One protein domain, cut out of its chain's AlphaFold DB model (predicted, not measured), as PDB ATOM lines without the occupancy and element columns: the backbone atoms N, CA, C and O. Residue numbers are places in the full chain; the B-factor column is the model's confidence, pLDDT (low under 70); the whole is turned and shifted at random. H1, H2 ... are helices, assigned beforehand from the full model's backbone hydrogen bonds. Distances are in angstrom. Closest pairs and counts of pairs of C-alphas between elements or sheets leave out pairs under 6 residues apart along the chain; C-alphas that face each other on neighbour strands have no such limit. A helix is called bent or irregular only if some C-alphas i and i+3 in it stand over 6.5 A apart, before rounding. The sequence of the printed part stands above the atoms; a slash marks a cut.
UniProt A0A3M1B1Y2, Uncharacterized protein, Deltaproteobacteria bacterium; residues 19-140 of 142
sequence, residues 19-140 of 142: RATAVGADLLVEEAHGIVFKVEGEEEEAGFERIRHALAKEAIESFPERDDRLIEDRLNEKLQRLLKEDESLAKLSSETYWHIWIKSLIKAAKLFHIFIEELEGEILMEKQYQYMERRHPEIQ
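AT A GLANCE: This is residues 19 to 140 of the 142 residues of an uncharacterized protein of Deltaproteobacteria bacterium (UniProt A0A3M1B1Y2). One long helix, H4, crosses over a helical hairpin of H2 and H3, and H1 packs between H4 and H2, crosswise to both. At the end of H4 the chain turns a corner, where residues 117 to 123 stand free, and H5 folds back as a loosely placed arm that makes a V with H4 and is near H1 but touches no helix. The printed part has 122 residues with five named helices, H1 to H5 in chain order, and no named strand; the class is all helix. The whole is compact, with a radius of gyration of the C-alphas of 14.9 A, and spans 42 by 36 by 22 A.

IN THESE COORDINATES: H4, the longest helix, takes residues 95 to 118 and runs 34.6 A from C-alpha 95 at (130.350, 192.275, 154.103) to C-alpha 118 at (140.837, 221.903, 139.696). H2 takes residues 43 to 65, 34.3 A; it is irregular, with C-alphas 61 and 64 standing 7.5 A apart. H3 takes residues 68 to 85, 25.7 A. H1 takes residues 19 to 33 and begins with C-alpha 19 at (145.136, 198.779, 146.663). H5 takes residues 121 to 135 and ends with C-alpha 135 at (151.050, 200.268, 131.683).

HOW THE PARTS SIT: H2 and H4 are the hubs, touching three helices each, and the helix packing is mostly crossed. H4 touches H1 at a steep tilt of 53 degrees, the same way; their closest C-alphas, those of Thr 21 and Ser 104, are 4.8 A apart. With residues 102 to 113 alone, H4 touches residues 55 to 63 of H2, at a steep tilt of 47 degrees, the same way; the closest C-alphas are those of Ala 59 and Ala 109, 6.8 A apart. With residues 102 to 106 alone, H4 touches residues 68 to 76 of H3, at a steep tilt of 51 degrees, opposite ways; the closest C-alphas are those of Leu 75 and Ile 102, 6.8 A apart. H2 and H3 form a helical hairpin at a shallow tilt of 30 degrees, opposite ways, with the C-alphas of Ser 62 and Ile 71 closest at 6.1 A. H1 touches H2 at residues 52 to 60 alone, only just about perpendicular at 72 degrees, with the C-alphas of Leu 28 and Ala 56 closest at 5.5 A. H4 and H5 are close but not clearly touching, with the C-alphas of Ile 116 and Leu 124 closest at 7.6 A. H5 is apart from H2 and H3. Every O i to N i+4 pair is within hydrogen-bond range in H1, H3, H4 and H5, and 17 of 19 are in H2.

THE WHOLE: The C-alphas farthest apart, those of Lys 91 and Glu 120, are 43.8 A apart. The printed part has no cut; the links H2 to H3 and H4 to H5 are tight, and H1 to H2 and H3 to H4 are short. The mean pLDDT of the printed part is 71.5, with 57 residues under 70, among them residues 33 to 45, 87 to 95 and 113 to 140.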
ATOM      1  N   ARG A  19     145.307 199.424 147.980       60.59
ATOM      2  CA  ARG A  19     145.136 198.779 146.663       60.59
ATOM      3  C   ARG A  19     143.718 198.978 146.109       60.59
ATOM      4  O   ARG A  19     143.567 199.290 144.939       60.59
ATOM      5  N   ALA A  20     142.704 198.902 146.973       62.25
ATOM      6  CA  ALA A  20     141.306 199.163 146.637       62.25
ATOM      7  C   ALA A  20     141.037 200.583 146.096       62.25
ATOM      8  O   ALA A  20     140.249 200.751 145.178       62.25
ATOM      9  N   THR A  21     141.693 201.607 146.634       67.38
ATOM     10  CA  THR A  21     141.542 202.992 146.174       67.38
ATOM     11  C   THR A  21     142.251 203.230 144.835       67.38
ATOM     12  O   THR A  21     141.736 203.990 144.026       67.38
ATOM     13  N   ALA A  22     143.386 202.568 144.573       66.62
ATOM     14  CA  ALA A  22     144.039 202.618 143.260       66.62
ATOM     15  C   ALA A  22     143.176 201.944 142.179       66.62
ATOM     16  O   ALA A  22     142.869 202.576 141.178       66.62
ATOM     17  N   VAL A  23     142.685 200.724 142.442       70.12
ATOM     18  CA  VAL A  23     141.751 200.035 141.529       70.12
ATOM     19  C   VAL A  23     140.470 200.851 141.334       70.12
ATOM     20  O   VAL A  23     139.968 200.957 140.225       70.12
ATOM     21  N   GLY A  24     139.947 201.474 142.394       75.56
ATOM     22  CA  GLY A  24     138.791 202.362 142.286       75.56
ATOM     23  C   GLY A  24     139.048 203.567 141.378       75.56
ATOM     24  O   GLY A  24     138.167 203.935 140.617       75.56
ATOM     25  N   ALA A  25     140.242 204.166 141.428       72.88
ATOM     26  CA  ALA A  25     140.602 205.278 140.550       72.88
ATOM     27  C   ALA A  25     140.685 204.849 139.077       72.88
ATOM     28  O   ALA A  25     140.156 205.559 138.226       72.88
ATOM     29  N   ASP A  26     141.284 203.691 138.794       72.38
ATOM     30  CA  ASP A  26     141.364 203.144 137.433       72.38
ATOM     31  C   ASP A  26     139.951 202.898 136.863       72.38
ATOM     32  O   ASP A  26     139.621 203.388 135.784       72.38
ATOM     33  N   LEU A  27     139.058 202.286 137.650       76.62
ATOM     34  CA  LEU A  27     137.666 202.037 137.250       76.62
ATOM     35  C   LEU A  27     136.844 203.314 137.027       76.62
ATOM     36  O   LEU A  27     135.976 203.356 136.160       76.62
ATOM     37  N   LEU A  28     137.084 204.363 137.815       77.62
ATOM     38  CA  LEU A  28     136.400 205.645 137.620       77.62
ATOM     39  C   LEU A  28     136.794 206.293 136.287       77.62
ATOM     40  O   LEU A  28     135.962 206.922 135.640       77.62
ATOM     41  N   VAL A  29     138.047 206.126 135.869       71.44
ATOM     42  CA  VAL A  29     138.563 206.633 134.588       71.44
ATOM     43  C   VAL A  29     137.967 205.840 133.437       71.44
ATOM     44  O   VAL A  29     137.478 206.424 132.475       71.44
ATOM     45  N   GLU A  30     137.960 204.516 133.563       74.19
ATOM     46  CA  GLU A  30     137.288 203.614 132.632       74.19
ATOM     47  C   GLU A  30     135.840 204.047 132.370       74.19
ATOM     48  O   GLU A  30     135.479 204.381 131.238       74.19
ATOM     49  N   GLU A  31     135.039 204.160 133.432       79.56
ATOM     50  CA  GLU A  31     133.629 204.542 133.326       79.56
ATOM     51  C   GLU A  31     133.437 205.975 132.805       79.56
ATOM     52  O   GLU A  31     132.585 206.203 131.943       79.56
ATOM     53  N   ALA A  32     134.234 206.945 133.268       70.75
ATOM     54  CA  ALA A  32     134.125 208.338 132.825       70.75
ATOM     55  C   ALA A  32     134.440 208.519 131.330       70.75
ATOM     56  O   ALA A  32     133.889 209.417 130.687       70.75
ATOM     57  N   HIS A  33     135.308 207.672 130.772       64.88
ATOM     58  CA  HIS A  33     135.749 207.755 129.380       64.88
ATOM     59  C   HIS A  33     135.124 206.691 128.468       64.88
ATOM     60  O   HIS A  33     135.420 206.664 127.271       64.88
ATOM     61  N   GLY A  34     134.249 205.829 128.995       64.75
ATOM     62  CA  GLY A  34     133.652 204.727 128.237       64.75
ATOM     63  C   GLY A  34     134.677 203.690 127.760       64.75
ATOM     64  O   GLY A  34     134.442 203.006 126.762       64.75
ATOM     65  N   ILE A  35     135.815 203.593 128.449       67.38
ATOM     66  CA  ILE A  35     136.849 202.583 128.219       67.38
ATOM     67  C   ILE A  35     136.536 201.435 129.173       67.38
ATOM     68  O   ILE A  35     136.380 201.668 130.359       67.38
ATOM     69  N   VAL A  36     136.428 200.204 128.682       61.56
ATOM     70  CA  VAL A  36     136.222 199.033 129.550       61.56
ATOM     71  C   VAL A  36     137.365 198.069 129.308       61.56
ATOM     72  O   VAL A  36     137.441 197.467 128.227       61.56
ATOM     73  N   PHE A  37     138.247 197.903 130.293       57.28
ATOM     74  CA  PHE A  37     139.245 196.843 130.229       57.28
ATOM     75  C   PHE A  37     138.556 195.516 130.523       57.28
ATOM     76  O   PHE A  37     138.008 195.271 131.596       57.28
ATOM     77  N   LYS A  38     138.545 194.628 129.527       54.91
ATOM     78  CA  LYS A  38     138.057 193.270 129.738       54.91
ATOM     79  C   LYS A  38     139.074 192.515 130.579       54.91
ATOM     80  O   LYS A  38     140.149 192.183 130.093       54.91
ATOM     81  N   VAL A  39     138.695 192.191 131.806       55.50
ATOM     82  CA  VAL A  39     139.379 191.150 132.567       55.50
ATOM     83  C   VAL A  39     138.951 189.807 131.977       55.50
ATOM     84  O   VAL A  39     137.799 189.391 132.106       55.50
ATOM     85  N   GLU A  40     139.863 189.158 131.256       52.31
ATOM     86  CA  GLU A  40     139.707 187.756 130.874       52.31
ATOM     87  C   GLU A  40     139.953 186.903 132.124       52.31
ATOM     88  O   GLU A  40     141.089 186.753 132.566       52.31
ATOM     89  N   GLY A  41     138.879 186.388 132.720       60.56
ATOM     90  CA  GLY A  41     138.930 185.616 133.960       60.56
ATOM     91  C   GLY A  41     137.820 184.571 134.033       60.56
ATOM     92  O   GLY A  41     136.970 184.473 133.142       60.56
ATOM     93  N   GLU A  42     137.837 183.774 135.101       65.88
ATOM     94  CA  GLU A  42     136.757 182.829 135.405       65.88
ATOM     95  C   GLU A  42     135.423 183.576 135.614       65.88
ATOM     96  O   GLU A  42     135.398 184.777 135.887       65.88
ATOM     97  N   GLU A  43     134.289 182.879 135.484       66.38
ATOM     98  CA  GLU A  43     132.944 183.484 135.555       66.38
ATOM     99  C   GLU A  43     132.722 184.301 136.845       66.38
ATOM    100  O   GLU A  43     132.091 185.362 136.813       66.38
ATOM    101  N   GLU A  44     133.329 183.861 137.952       62.94
ATOM    102  CA  GLU A  44     133.333 184.560 139.240       62.94
ATOM    103  C   GLU A  44     134.130 185.875 139.194       62.94
ATOM    104  O   GLU A  44     133.648 186.909 139.657       62.94
ATOM    105  N   GLU A  45     135.327 185.879 138.598       67.88
ATOM    106  CA  GLU A  45     136.166 187.077 138.464       67.88
ATOM    107  C   GLU A  45     135.499 188.118 137.556       67.88
ATOM    108  O   GLU A  45     135.430 189.303 137.899       67.88
ATOM    109  N   ALA A  46     134.883 187.656 136.464       70.12
ATOM    110  CA  ALA A  46     134.055 188.492 135.605       70.12
ATOM    111  C   ALA A  46     132.847 189.074 136.364       70.12
ATOM    112  O   ALA A  46     132.457 190.217 136.124       70.12
ATOM    113  N   GLY A  47     132.251 188.316 137.290       73.25
ATOM    114  CA  GLY A  47     131.192 188.799 138.179       73.25
ATOM    115  C   GLY A  47     131.653 189.906 139.123       73.25
ATOM    116  O   GLY A  47     130.998 190.947 139.232       73.25
ATOM    117  N   PHE A  48     132.817 189.731 139.745       76.25
ATOM    118  CA  PHE A  48     133.414 190.743 140.615       76.25
ATOM    119  C   PHE A  48     133.688 192.059 139.893       76.25
ATOM    120  O   PHE A  48     133.404 193.125 140.445       76.25
ATOM    121  N   GLU A  49     134.241 191.993 138.684       77.00
ATOM    122  CA  GLU A  49     134.518 193.196 137.897       77.00
ATOM    123  C   GLU A  49     133.230 193.910 137.488       77.00
ATOM    124  O   GLU A  49     133.126 195.122 137.671       77.00
ATOM    125  N   ARG A  50     132.187 193.178 137.065       80.50
ATOM    126  CA  ARG A  50     130.876 193.784 136.760       80.50
ATOM    127  C   ARG A  50     130.323 194.596 137.931       80.50
ATOM    128  O   ARG A  50     129.850 195.712 137.721       80.50
ATOM    129  N   ILE A  51     130.386 194.064 139.156       83.69
ATOM    130  CA  ILE A  51     129.928 194.802 140.345       83.69
ATOM    131  C   ILE A  51     130.796 196.039 140.578       83.69
ATOM    132  O   ILE A  51     130.260 197.121 140.824       83.69
ATOM    133  N   ARG A  52     132.124 195.907 140.491       84.81
ATOM    134  CA  ARG A  52     133.045 197.028 140.715       84.81
ATOM    135  C   ARG A  52     132.811 198.174 139.726       84.81
ATOM    136  O   ARG A  52     132.693 199.314 140.173       84.81
ATOM    137  N   HIS A  53     132.634 197.867 138.444       84.94
ATOM    138  CA  HIS A  53     132.264 198.834 137.407       84.94
ATOM    139  C   HIS A  53     130.899 199.481 137.656       84.94
ATOM    140  O   HIS A  53     130.772 200.705 137.643       84.94
ATOM    141  N   ALA A  54     129.876 198.681 137.969       88.75
ATOM    142  CA  ALA A  54     128.539 199.205 138.246       88.75
ATOM    143  C   ALA A  54     128.520 200.166 139.449       88.75
ATOM    144  O   ALA A  54     127.786 201.155 139.432       88.75
ATOM    145  N   LEU A  55     129.331 199.895 140.477       89.00
ATOM    146  CA  LEU A  55     129.505 200.791 141.622       89.00
ATOM    147  C   LEU A  55     130.321 202.040 141.266       89.00
ATOM    148  O   LEU A  55     129.967 203.126 141.717       89.00
ATOM    149  N   ALA A  56     131.385 201.916 140.467       86.81
ATOM    150  CA  ALA A  56     132.175 203.063 140.012       86.81
ATOM    151  C   ALA A  56     131.317 204.051 139.214       86.81
ATOM    152  O   ALA A  56     131.329 205.249 139.496       86.81
ATOM    153  N   LYS A  57     130.486 203.539 138.304       86.81
ATOM    154  CA  LYS A  57     129.515 204.340 137.559       86.81
ATOM    155  C   LYS A  57     128.526 205.068 138.473       86.81
ATOM    156  O   LYS A  57     128.349 206.275 138.348       86.81
ATOM    157  N   GLU A  58     127.923 204.353 139.424       91.19
ATOM    158  CA  GLU A  58     126.985 204.940 140.394       91.19
ATOM    159  C   GLU A  58     127.657 206.032 141.249       91.19
ATOM    160  O   GLU A  58     127.043 207.059 141.549       91.19
ATOM    161  N   ALA A  59     128.933 205.849 141.608       87.81
ATOM    162  CA  ALA A  59     129.706 206.849 142.337       87.81
ATOM    163  C   ALA A  59     129.920 208.128 141.507       87.81
ATOM    164  O   ALA A  59     129.780 209.222 142.051       87.81
ATOM    165  N   ILE A  60     130.200 207.998 140.202       81.81
ATOM    166  CA  ILE A  60     130.339 209.141 139.280       81.81
ATOM    167  C   ILE A  60     129.026 209.913 139.164       81.81
ATOM    168  O   ILE A  60     129.002 211.138 139.285       81.81
ATOM    169  N   GLU A  61     127.924 209.194 138.958       83.19
ATOM    170  CA  GLU A  61     126.593 209.788 138.797       83.19
ATOM    171  C   GLU A  61     126.109 210.494 140.077       83.19
ATOM    172  O   GLU A  61     125.374 211.478 139.998       83.19
ATOM    173  N   SER A  62     126.563 210.041 141.252       82.00
ATOM    174  CA  SER A  62     126.154 210.584 142.558       82.00
ATOM    175  C   SER A  62     127.008 211.764 143.051       82.00
ATOM    176  O   SER A  62     126.668 212.396 144.049       82.00
ATOM    177  N   PHE A  63     128.099 212.141 142.372       73.50
ATOM    178  CA  PHE A  63     128.953 213.255 142.822       73.50
ATOM    179  C   PHE A  63     128.293 214.617 143.027       73.50
ATOM    180  O   PHE A  63     128.727 215.328 143.942       73.50
ATOM    181  N   PRO A  64     127.270 215.022 142.249       68.69
ATOM    182  CA  PRO A  64     126.598 216.296 142.486       68.69
ATOM    183  C   PRO A  64     126.042 216.442 143.914       68.69
ATOM    184  O   PRO A  64     125.780 217.559 144.355       68.69
ATOM    185  N   GLU A  65     125.885 215.338 144.652       68.00
ATOM    186  CA  GLU A  65     125.232 215.281 145.964       68.00
ATOM    187  C   GLU A  65     126.133 215.720 147.132       68.00
ATOM    188  O   GLU A  65     125.607 216.058 148.190       68.00
ATOM    189  N   ARG A  66     127.464 215.794 146.943       69.06
ATOM    190  CA  ARG A  66     128.511 216.283 147.885       69.06
ATOM    191  C   ARG A  66     128.532 215.706 149.321       69.06
ATOM    192  O   ARG A  66     129.480 216.003 150.049       69.06
ATOM    193  N   ASP A  67     127.564 214.887 149.735       83.88
ATOM    194  CA  ASP A  67     127.510 214.205 151.037       83.88
ATOM    195  C   ASP A  67     127.908 212.728 150.909       83.88
ATOM    196  O   ASP A  67     127.215 211.922 150.285       83.88
ATOM    197  N   ASP A  68     129.012 212.364 151.558       85.44
ATOM    198  CA  ASP A  68     129.566 211.007 151.597       85.44
ATOM    199  C   ASP A  68     128.555 209.974 152.056       85.44
ATOM    200  O   ASP A  68     128.580 208.857 151.554       85.44
ATOM    201  N   ARG A  69     127.687 210.328 153.012       87.19
ATOM    202  CA  ARG A  69     126.711 209.380 153.553       87.19
ATOM    203  C   ARG A  69     125.648 209.044 152.524       87.19
ATOM    204  O   ARG A  69     125.296 207.881 152.395       87.19
ATOM    205  N   LEU A  70     125.194 210.033 151.758       88.94
ATOM    206  CA  LEU A  70     124.216 209.808 150.693       88.94
ATOM    207  C   LEU A  70     124.807 208.943 149.574       88.94
ATOM    208  O   LEU A  70     124.149 208.017 149.099       88.94
ATOM    209  N   ILE A  71     126.065 209.200 149.200       88.75
ATOM    210  CA  ILE A  71     126.778 208.388 148.205       88.75
ATOM    211  C   ILE A  71     126.999 206.963 148.742       88.75
ATOM    212  O   ILE A  71     126.761 205.991 148.028       88.75
ATOM    213  N   GLU A  72     127.413 206.812 150.005       91.56
ATOM    214  CA  GLU A  72     127.601 205.510 150.661       91.56
ATOM    215  C   GLU A  72     126.292 204.711 150.716       91.56
ATOM    216  O   GLU A  72     126.289 203.536 150.343       91.56
ATOM    217  N   ASP A  73     125.176 205.332 151.102       91.31
ATOM    218  CA  ASP A  73     123.861 204.686 151.149       91.31
ATOM    219  C   ASP A  73     123.441 204.177 149.762       91.31
ATOM    220  O   ASP A  73     123.063 203.011 149.612       91.31
ATOM    221  N   ARG A  74     123.603 204.994 148.713       91.44
ATOM    222  CA  ARG A  74     123.300 204.588 147.330       91.44
ATOM    223  C   ARG A  74     124.161 203.441 146.833       91.44
ATOM    224  O   ARG A  74     123.640 202.487 146.251       91.44
ATOM    225  N   LEU A  75     125.470 203.510 147.067       91.75
ATOM    226  CA  LEU A  75     126.392 202.449 146.670       91.75
ATOM    227  C   LEU A  75     126.071 201.140 147.395       91.75
ATOM    228  O   LEU A  75     126.102 200.075 146.776       91.75
ATOM    229  N   ASN A  76     125.690 201.211 148.671       91.50
ATOM    230  CA  ASN A  76     125.231 200.046 149.421       91.50
ATOM    231  C   ASN A  76     123.924 199.481 148.849       91.50
ATOM    232  O   ASN A  76     123.835 198.276 148.611       91.50
ATOM    233  N   GLU A  77     122.922 200.314 148.564       91.94
ATOM    234  CA  GLU A  77     121.676 199.854 147.942       91.94
ATOM    235  C   GLU A  77     121.904 199.204 146.573       91.94
ATOM    236  O   GLU A  77     121.265 198.197 146.245       91.94
ATOM    237  N   LYS A  78     122.801 199.778 145.764       92.31
ATOM    238  CA  LYS A  78     123.181 199.250 144.452       92.31
ATOM    239  C   LYS A  78     123.876 197.900 144.592       92.31
ATOM    240  O   LYS A  78     123.474 196.947 143.930       92.31
ATOM    241  N   LEU A  79     124.850 197.793 145.496       91.12
ATOM    242  CA  LEU A  79     125.544 196.543 145.799       91.12
ATOM    243  C   LEU A  79     124.560 195.443 146.216       91.12
ATOM    244  O   LEU A  79     124.622 194.340 145.686       91.12
ATOM    245  N   GLN A  80     123.633 195.737 147.131       88.75
ATOM    246  CA  GLN A  80     122.661 194.746 147.607       88.75
ATOM    247  C   GLN A  80     121.717 194.266 146.499       88.75
ATOM    248  O   GLN A  80     121.294 193.112 146.516       88.75
ATOM    249  N   ARG A  81     121.380 195.127 145.531       89.50
ATOM    250  CA  ARG A  81     120.628 194.724 144.332       89.50
ATOM    251  C   ARG A  81     121.462 193.799 143.446       89.50
ATOM    252  O   ARG A  81     121.011 192.700 143.149       89.50
ATOM    253  N   LEU A  82     122.696 194.189 143.129       88.00
ATOM    254  CA  LEU A  82     123.602 193.404 142.282       88.00
ATOM    255  C   LEU A  82     123.924 192.025 142.880       88.00
ATOM    256  O   LEU A  82     123.881 191.025 142.174       88.00
ATOM    257  N   LEU A  83     124.183 191.946 144.190       84.94
ATOM    258  CA  LEU A  83     124.451 190.676 144.876       84.94
ATOM    259  C   LEU A  83     123.230 189.743 144.923       84.94
ATOM    260  O   LEU A  83     123.399 188.532 145.005       84.94
ATOM    261  N   LYS A  84     122.004 190.282 144.885       83.62
ATOM    262  CA  LYS A  84     120.777 189.470 144.780       83.62
ATOM    263  C   LYS A  84     120.544 188.941 143.370       83.62
ATOM    264  O   LYS A  84     119.901 187.911 143.217       83.62
ATOM    265  N   GLU A  85     121.010 189.673 142.363       84.12
ATOM    266  CA  GLU A  85     120.871 189.312 140.952       84.12
ATOM    267  C   GLU A  85     121.932 188.290 140.506       84.12
ATOM    268  O   GLU A  85     121.697 187.565 139.541       84.12
ATOM    269  N   ASP A  86     123.060 188.188 141.219       73.19
ATOM    270  CA  ASP A  86     124.169 187.286 140.893       73.19
ATOM    271  C   ASP A  86     124.415 186.244 142.011       73.19
ATOM    272  O   ASP A  86     125.188 186.455 142.950       73.19
ATOM    273  N   GLU A  87     123.749 185.083 141.904       67.81
ATOM    274  CA  GLU A  87     123.866 183.970 142.866       67.81
ATOM    275  C   GLU A  87     125.301 183.423 142.999       67.81
ATOM    276  O   GLU A  87     125.651 182.865 144.045       67.81
ATOM    277  N   SER A  88     126.146 183.596 141.971       64.50
ATOM    278  CA  SER A  88     127.543 183.138 141.990       64.50
ATOM    279  C   SER A  88     128.400 183.935 142.982       64.50
ATOM    280  O   SER A  88     129.320 183.398 143.600       64.50
ATOM    281  N   LEU A  89     128.031 185.195 143.234       61.75
ATOM    282  CA  LEU A  89     128.791 186.129 144.066       61.75
ATOM    283  C   LEU A  89     128.316 186.172 145.523       61.75
ATOM    284  O   LEU A  89     129.059 186.624 146.399       61.75
ATOM    285  N   ALA A  90     127.131 185.623 145.818       58.12
ATOM    286  CA  ALA A  90     126.571 185.540 147.171       58.12
ATOM    287  C   ALA A  90     127.471 184.771 148.163       58.12
ATOM    288  O   ALA A  90     127.395 184.979 149.373       58.12
ATOM    289  N   LYS A  91     128.346 183.885 147.661       52.88
ATOM    290  CA  LYS A  91     129.309 183.120 148.475       52.88
ATOM    291  C   LYS A  91     130.627 183.854 148.725       52.88
ATOM    292  O   LYS A  91     131.360 183.480 149.639       52.88
ATOM    293  N   LEU A  92     130.932 184.873 147.924       52.62
ATOM    294  CA  LEU A  92     132.230 185.557 147.900       52.62
ATOM    295  C   LEU A  92     132.168 186.948 148.563       52.62
ATOM    296  O   LEU A  92     133.197 187.558 148.861       52.62
ATOM    297  N   SER A  93     130.964 187.444 148.859       55.03
ATOM    298  CA  SER A  93     130.726 188.731 149.505       55.03
ATOM    299  C   SER A  93     130.923 188.666 151.021       55.03
ATOM    300  O   SER A  93     129.956 188.609 151.782       55.03
ATOM    301  N   SER A  94     132.164 188.733 151.508       62.09
ATOM    302  CA  SER A  94     132.319 189.185 152.897       62.09
ATOM    303  C   SER A  94     131.815 190.632 152.976       62.09
ATOM    304  O   SER A  94     132.282 191.487 152.218       62.09
ATOM    305  N   GLU A  95     130.862 190.912 153.872       65.44
ATOM    306  CA  GLU A  95     130.350 192.275 154.103       65.44
ATOM    307  C   GLU A  95     131.509 193.260 154.349       65.44
ATOM    308  O   GLU A  95     131.503 194.389 153.864       65.44
ATOM    309  N   THR A  96     132.569 192.786 155.012       72.31
ATOM    310  CA  THR A  96     133.796 193.539 155.290       72.31
ATOM    311  C   THR A  96     134.529 194.001 154.029       72.31
ATOM    312  O   THR A  96     134.968 195.150 153.983       72.31
ATOM    313  N   TYR A  97     134.683 193.146 153.010       77.69
ATOM    314  CA  TYR A  97     135.375 193.524 151.771       77.69
ATOM    315  C   TYR A  97     134.628 194.648 151.054       77.69
ATOM    316  O   TYR A  97     135.220 195.680 150.744       77.69
ATOM    317  N   TRP A  98     133.325 194.467 150.837       79.75
ATOM    318  CA  TRP A  98     132.522 195.424 150.084       79.75
ATOM    319  C   TRP A  98     132.368 196.761 150.802       79.75
ATOM    320  O   TRP A  98     132.411 197.809 150.163       79.75
ATOM    321  N   HIS A  99     132.296 196.741 152.132       81.19
ATOM    322  CA  HIS A  99     132.331 197.956 152.941       81.19
ATOM    323  C   HIS A  99     133.638 198.739 152.765       81.19
ATOM    324  O   HIS A  99     133.634 199.950 152.539       81.19
ATOM    325  N   ILE A 100     134.782 198.046 152.833       78.69
ATOM    326  CA  ILE A 100     136.100 198.661 152.607       78.69
ATOM    327  C   ILE A 100     136.209 199.179 151.167       78.69
ATOM    328  O   ILE A 100     136.769 200.258 150.945       78.69
ATOM    329  N   TRP A 101     135.665 198.434 150.204       82.50
ATOM    330  CA  TRP A 101     135.630 198.812 148.797       82.50
ATOM    331  C   TRP A 101     134.834 200.098 148.572       82.50
ATOM    332  O   TRP A 101     135.397 201.051 148.046       82.50
ATOM    333  N   ILE A 102     133.581 200.173 149.035       87.50
ATOM    334  CA  ILE A 102     132.718 201.357 148.881       87.50
ATOM    335  C   ILE A 102     133.391 202.598 149.473       87.50
ATOM    336  O   ILE A 102     133.496 203.626 148.808       87.50
ATOM    337  N   LYS A 103     133.956 202.493 150.682       85.62
ATOM    338  CA  LYS A 103     134.696 203.607 151.299       85.62
ATOM    339  C   LYS A 103     135.921 204.027 150.497       85.62
ATOM    340  O   LYS A 103     136.217 205.218 150.383       85.62
ATOM    341  N   SER A 104     136.647 203.055 149.951       82.25
ATOM    342  CA  SER A 104     137.810 203.312 149.101       82.25
ATOM    343  C   SER A 104     137.407 203.981 147.791       82.25
ATOM    344  O   SER A 104     138.094 204.907 147.364       82.25
ATOM    345  N   LEU A 105     136.291 203.551 147.203       85.12
ATOM    346  CA  LEU A 105     135.730 204.106 145.984       85.12
ATOM    347  C   LEU A 105     135.290 205.548 146.209       85.12
ATOM    348  O   LEU A 105     135.771 206.403 145.490       85.12
ATOM    349  N   ILE A 106     134.512 205.855 147.253       86.00
ATOM    350  CA  ILE A 106     134.111 207.238 147.588       86.00
ATOM    351  C   ILE A 106     135.338 208.146 147.757       86.00
ATOM    352  O   ILE A 106     135.353 209.286 147.291       86.00
ATOM    353  N   LYS A 107     136.405 207.646 148.390       83.19
ATOM    354  CA  LYS A 107     137.652 208.406 148.537       83.19
ATOM    355  C   LYS A 107     138.355 208.644 147.195       83.19
ATOM    356  O   LYS A 107     138.790 209.768 146.952       83.19
ATOM    357  N   ALA A 108     138.479 207.619 146.350       81.69
ATOM    358  CA  ALA A 108     139.045 207.749 145.003       81.69
ATOM    359  C   ALA A 108     138.221 208.726 144.161       81.69
ATOM    360  O   ALA A 108     138.759 209.620 143.520       81.69
ATOM    361  N   ALA A 109     136.908 208.592 144.266       78.56
ATOM    362  CA  ALA A 109     135.899 209.363 143.590       78.56
ATOM    363  C   ALA A 109     136.038 210.862 143.929       78.56
ATOM    364  O   ALA A 109     136.168 211.705 143.044       78.56
ATOM    365  N   LYS A 110     136.137 211.205 145.212       77.75
ATOM    366  CA  LYS A 110     136.389 212.586 145.647       77.75
ATOM    367  C   LYS A 110     137.688 213.168 145.123       77.75
ATOM    368  O   LYS A 110     137.707 214.321 144.713       77.75
ATOM    369  N   LEU A 111     138.769 212.388 145.174       72.94
ATOM    370  CA  LEU A 111     140.051 212.819 144.625       72.94
ATOM    371  C   LEU A 111     139.895 213.095 143.131       72.94
ATOM    372  O   LEU A 111     140.248 214.176 142.689       72.94
ATOM    373  N   PHE A 112     139.298 212.167 142.383       71.06
ATOM    374  CA  PHE A 112     139.030 212.303 140.953       71.06
ATOM    375  C   PHE A 112     138.196 213.549 140.627       71.06
ATOM    376  O   PHE A 112     138.557 214.305 139.733       71.06
ATOM    377  N   HIS A 113     137.143 213.820 141.399       68.25
ATOM    378  CA  HIS A 113     136.321 215.019 141.248       68.25
ATOM    379  C   HIS A 113     137.111 216.310 141.505       68.25
ATOM    380  O   HIS A 113     137.065 217.211 140.675       68.25
ATOM    381  N   ILE A 114     137.890 216.376 142.593       62.66
ATOM    382  CA  ILE A 114     138.800 217.504 142.871       62.66
ATOM    383  C   ILE A 114     139.790 217.673 141.711       62.66
ATOM    384  O   ILE A 114     139.984 218.779 141.225       62.66
ATOM    385  N   PHE A 115     140.373 216.580 141.214       58.19
ATOM    386  CA  PHE A 115     141.318 216.618 140.099       58.19
ATOM    387  C   PHE A 115     140.685 217.100 138.784       58.19
ATOM    388  O   PHE A 115     141.342 217.834 138.055       58.19
ATOM    389  N   ILE A 116     139.434 216.734 138.483       58.75
ATOM    390  CA  ILE A 116     138.714 217.193 137.281       58.75
ATOM    391  C   ILE A 116     138.247 218.646 137.408       58.75
ATOM    392  O   ILE A 116     138.273 219.376 136.419       58.75
ATOM    393  N   GLU A 117     137.793 219.072 138.589       57.25
ATOM    394  CA  GLU A 117     137.344 220.453 138.800       57.25
ATOM    395  C   GLU A 117     138.520 221.444 138.918       57.25
ATOM    396  O   GLU A 117     138.368 222.603 138.531       57.25
ATOM    397  N   GLU A 118     139.687 221.019 139.430       52.41
ATOM    398  CA  GLU A 118     140.837 221.903 139.696       52.41
ATOM    399  C   GLU A 118     141.924 221.914 138.604       52.41
ATOM    400  O   GLU A 118     142.656 222.902 138.501       52.41
ATOM    401  N   LEU A 119     142.053 220.869 137.775       47.97
ATOM    402  CA  LEU A 119     142.920 220.895 136.588       47.97
ATOM    403  C   LEU A 119     142.080 221.105 135.331       47.97
ATOM    404  O   LEU A 119     141.094 220.411 135.126       47.97
ATOM    405  N   GLU A 120     142.501 222.033 134.463       53.62
ATOM    406  CA  GLU A 120     141.960 222.177 133.105       53.62
ATOM    407  C   GLU A 120     141.942 220.785 132.448       53.62
ATOM    408  O   GLU A 120     143.000 220.231 132.134       53.62
ATOM    409  N   GLY A 121     140.749 220.187 132.335       51.03
ATOM    410  CA  GLY A 121     140.567 218.737 132.186       51.03
ATOM    411  C   GLY A 121     141.342 218.091 131.033       51.03
ATOM    412  O   GLY A 121     141.649 216.904 131.088       51.03
ATOM    413  N   GLU A 122     141.736 218.866 130.022       52.53
ATOM    414  CA  GLU A 122     142.548 218.423 128.884       52.53
ATOM    415  C   GLU A 122     143.945 217.917 129.283       52.53
ATOM    416  O   GLU A 122     144.387 216.879 128.787       52.53
ATOM    417  N   ILE A 123     144.629 218.583 130.221       55.09
ATOM    418  CA  ILE A 123     146.005 218.222 130.614       55.09
ATOM    419  C   ILE A 123     146.017 216.920 131.427       55.09
ATOM    420  O   ILE A 123     146.934 216.102 131.303       55.09
ATOM    421  N   LEU A 124     144.995 216.713 132.260       52.59
ATOM    422  CA  LEU A 124     144.882 215.513 133.085       52.59
ATOM    423  C   LEU A 124     144.555 214.286 132.228       52.59
ATOM    424  O   LEU A 124     145.189 213.243 132.396       52.59
ATOM    425  N   MET A 125     143.636 214.442 131.268       53.53
ATOM    426  CA  MET A 125     143.296 213.401 130.296       53.53
ATOM    427  C   MET A 125     144.530 212.949 129.514       53.53
ATOM    428  O   MET A 125     144.778 211.751 129.408       53.53
ATOM    429  N   GLU A 126     145.357 213.886 129.040       59.06
ATOM    430  CA  GLU A 126     146.585 213.550 128.315       59.06
ATOM    431  C   GLU A 126     147.574 212.769 129.199       59.06
ATOM    432  O   GLU A 126     148.144 211.761 128.775       59.06
ATOM    433  N   LYS A 127     147.762 213.185 130.458       57.97
ATOM    434  CA  LYS A 127     148.701 212.523 131.383       57.97
ATOM    435  C   LYS A 127     148.230 211.149 131.832       57.97
ATOM    436  O   LYS A 127     149.062 210.251 131.992       57.97
ATOM    437  N   GLN A 128     146.927 210.985 132.030       55.66
ATOM    438  CA  GLN A 128     146.332 209.716 132.413       55.66
ATOM    439  C   GLN A 128     146.310 208.744 131.236       55.66
ATOM    440  O   GLN A 128     146.722 207.600 131.406       55.66
ATOM    441  N   TYR A 129     145.990 209.212 130.030       58.62
ATOM    442  CA  TYR A 129     146.125 208.421 128.807       58.62
ATOM    443  C   TYR A 129     147.575 207.954 128.602       58.62
ATOM    444  O   TYR A 129     147.824 206.759 128.484       58.62
ATOM    445  N   GLN A 130     148.555 208.858 128.729       62.19
ATOM    446  CA  GLN A 130     149.988 208.520 128.678       62.19
ATOM    447  C   GLN A 130     150.423 207.541 129.783       62.19
ATOM    448  O   GLN A 130     151.425 206.837 129.642       62.19
ATOM    449  N   TYR A 131     149.769 207.548 130.945       62.03
ATOM    450  CA  TYR A 131     150.031 206.576 132.009       62.03
ATOM    451  C   TYR A 131     149.455 205.204 131.658       62.03
ATOM    452  O   TYR A 131     150.160 204.202 131.792       62.03
ATOM    453  N   MET A 132     148.218 205.180 131.161       53.62
ATOM    454  CA  MET A 132     147.537 203.966 130.733       53.62
ATOM    455  C   MET A 132     148.274 203.305 129.566       53.62
ATOM    456  O   MET A 132     148.629 202.142 129.697       53.62
ATOM    457  N   GLU A 133     148.653 204.038 128.513       60.38
ATOM    458  CA  GLU A 133     149.473 203.510 127.403       60.38
ATOM    459  C   GLU A 133     150.795 202.885 127.878       60.38
ATOM    460  O   GLU A 133     151.250 201.876 127.344       60.38
ATOM    461  N   ARG A 134     151.435 203.468 128.902       65.44
ATOM    462  CA  ARG A 134     152.696 202.943 129.453       65.44
ATOM    463  C   ARG A 134     152.514 201.655 130.251       65.44
ATOM    464  O   ARG A 134     153.458 200.870 130.334       65.44
ATOM    465  N   ARG A 135     151.361 201.469 130.893       55.34
ATOM    466  CA  ARG A 135     151.050 200.268 131.683       55.34
ATOM    467  C   ARG A 135     150.386 199.165 130.870       55.34
ATOM    468  O   ARG A 135     150.568 198.000 131.204       55.34
ATOM    469  N   HIS A 136     149.665 199.560 129.835       52.94
ATOM    470  CA  HIS A 136     148.837 198.727 128.983       52.94
ATOM    471  C   HIS A 136     149.177 199.073 127.529       52.94
ATOM    472  O   HIS A 136     148.440 199.822 126.882       52.94
ATOM    473  N   PRO A 137     150.331 198.607 127.013       55.72
ATOM    474  CA  PRO A 137     150.766 198.893 125.644       55.72
ATOM    475  C   PRO A 137     149.750 198.440 124.581       55.72
ATOM    476  O   PRO A 137     149.747 198.965 123.474       55.72
ATOM    477  N   GLU A 138     148.845 197.526 124.928       52.09
ATOM    478  CA  GLU A 138     147.678 197.120 124.140       52.09
ATOM    479  C   GLU A 138     146.636 198.232 123.888       52.09
ATOM    480  O   GLU A 138     145.749 198.049 123.058       52.09
ATOM    481  N   ILE A 139     146.727 199.381 124.571       50.69
ATOM    482  CA  ILE A 139     145.863 200.559 124.354       50.69
ATOM    483  C   ILE A 139     146.250 201.323 123.078       50.69
ATOM    484  O   ILE A 139     145.411 202.017 122.499       50.69
ATOM    485  N   GLN A 140     147.489 201.170 122.599       46.75
ATOM    486  CA  GLN A 140     147.939 201.759 121.340       46.75
ATOM    487  C   GLN A 140     147.437 200.939 120.150       46.75
ATOM    488  O   GLN A 140     148.202 200.176 119.576       46.75
TER     489      GLN A 140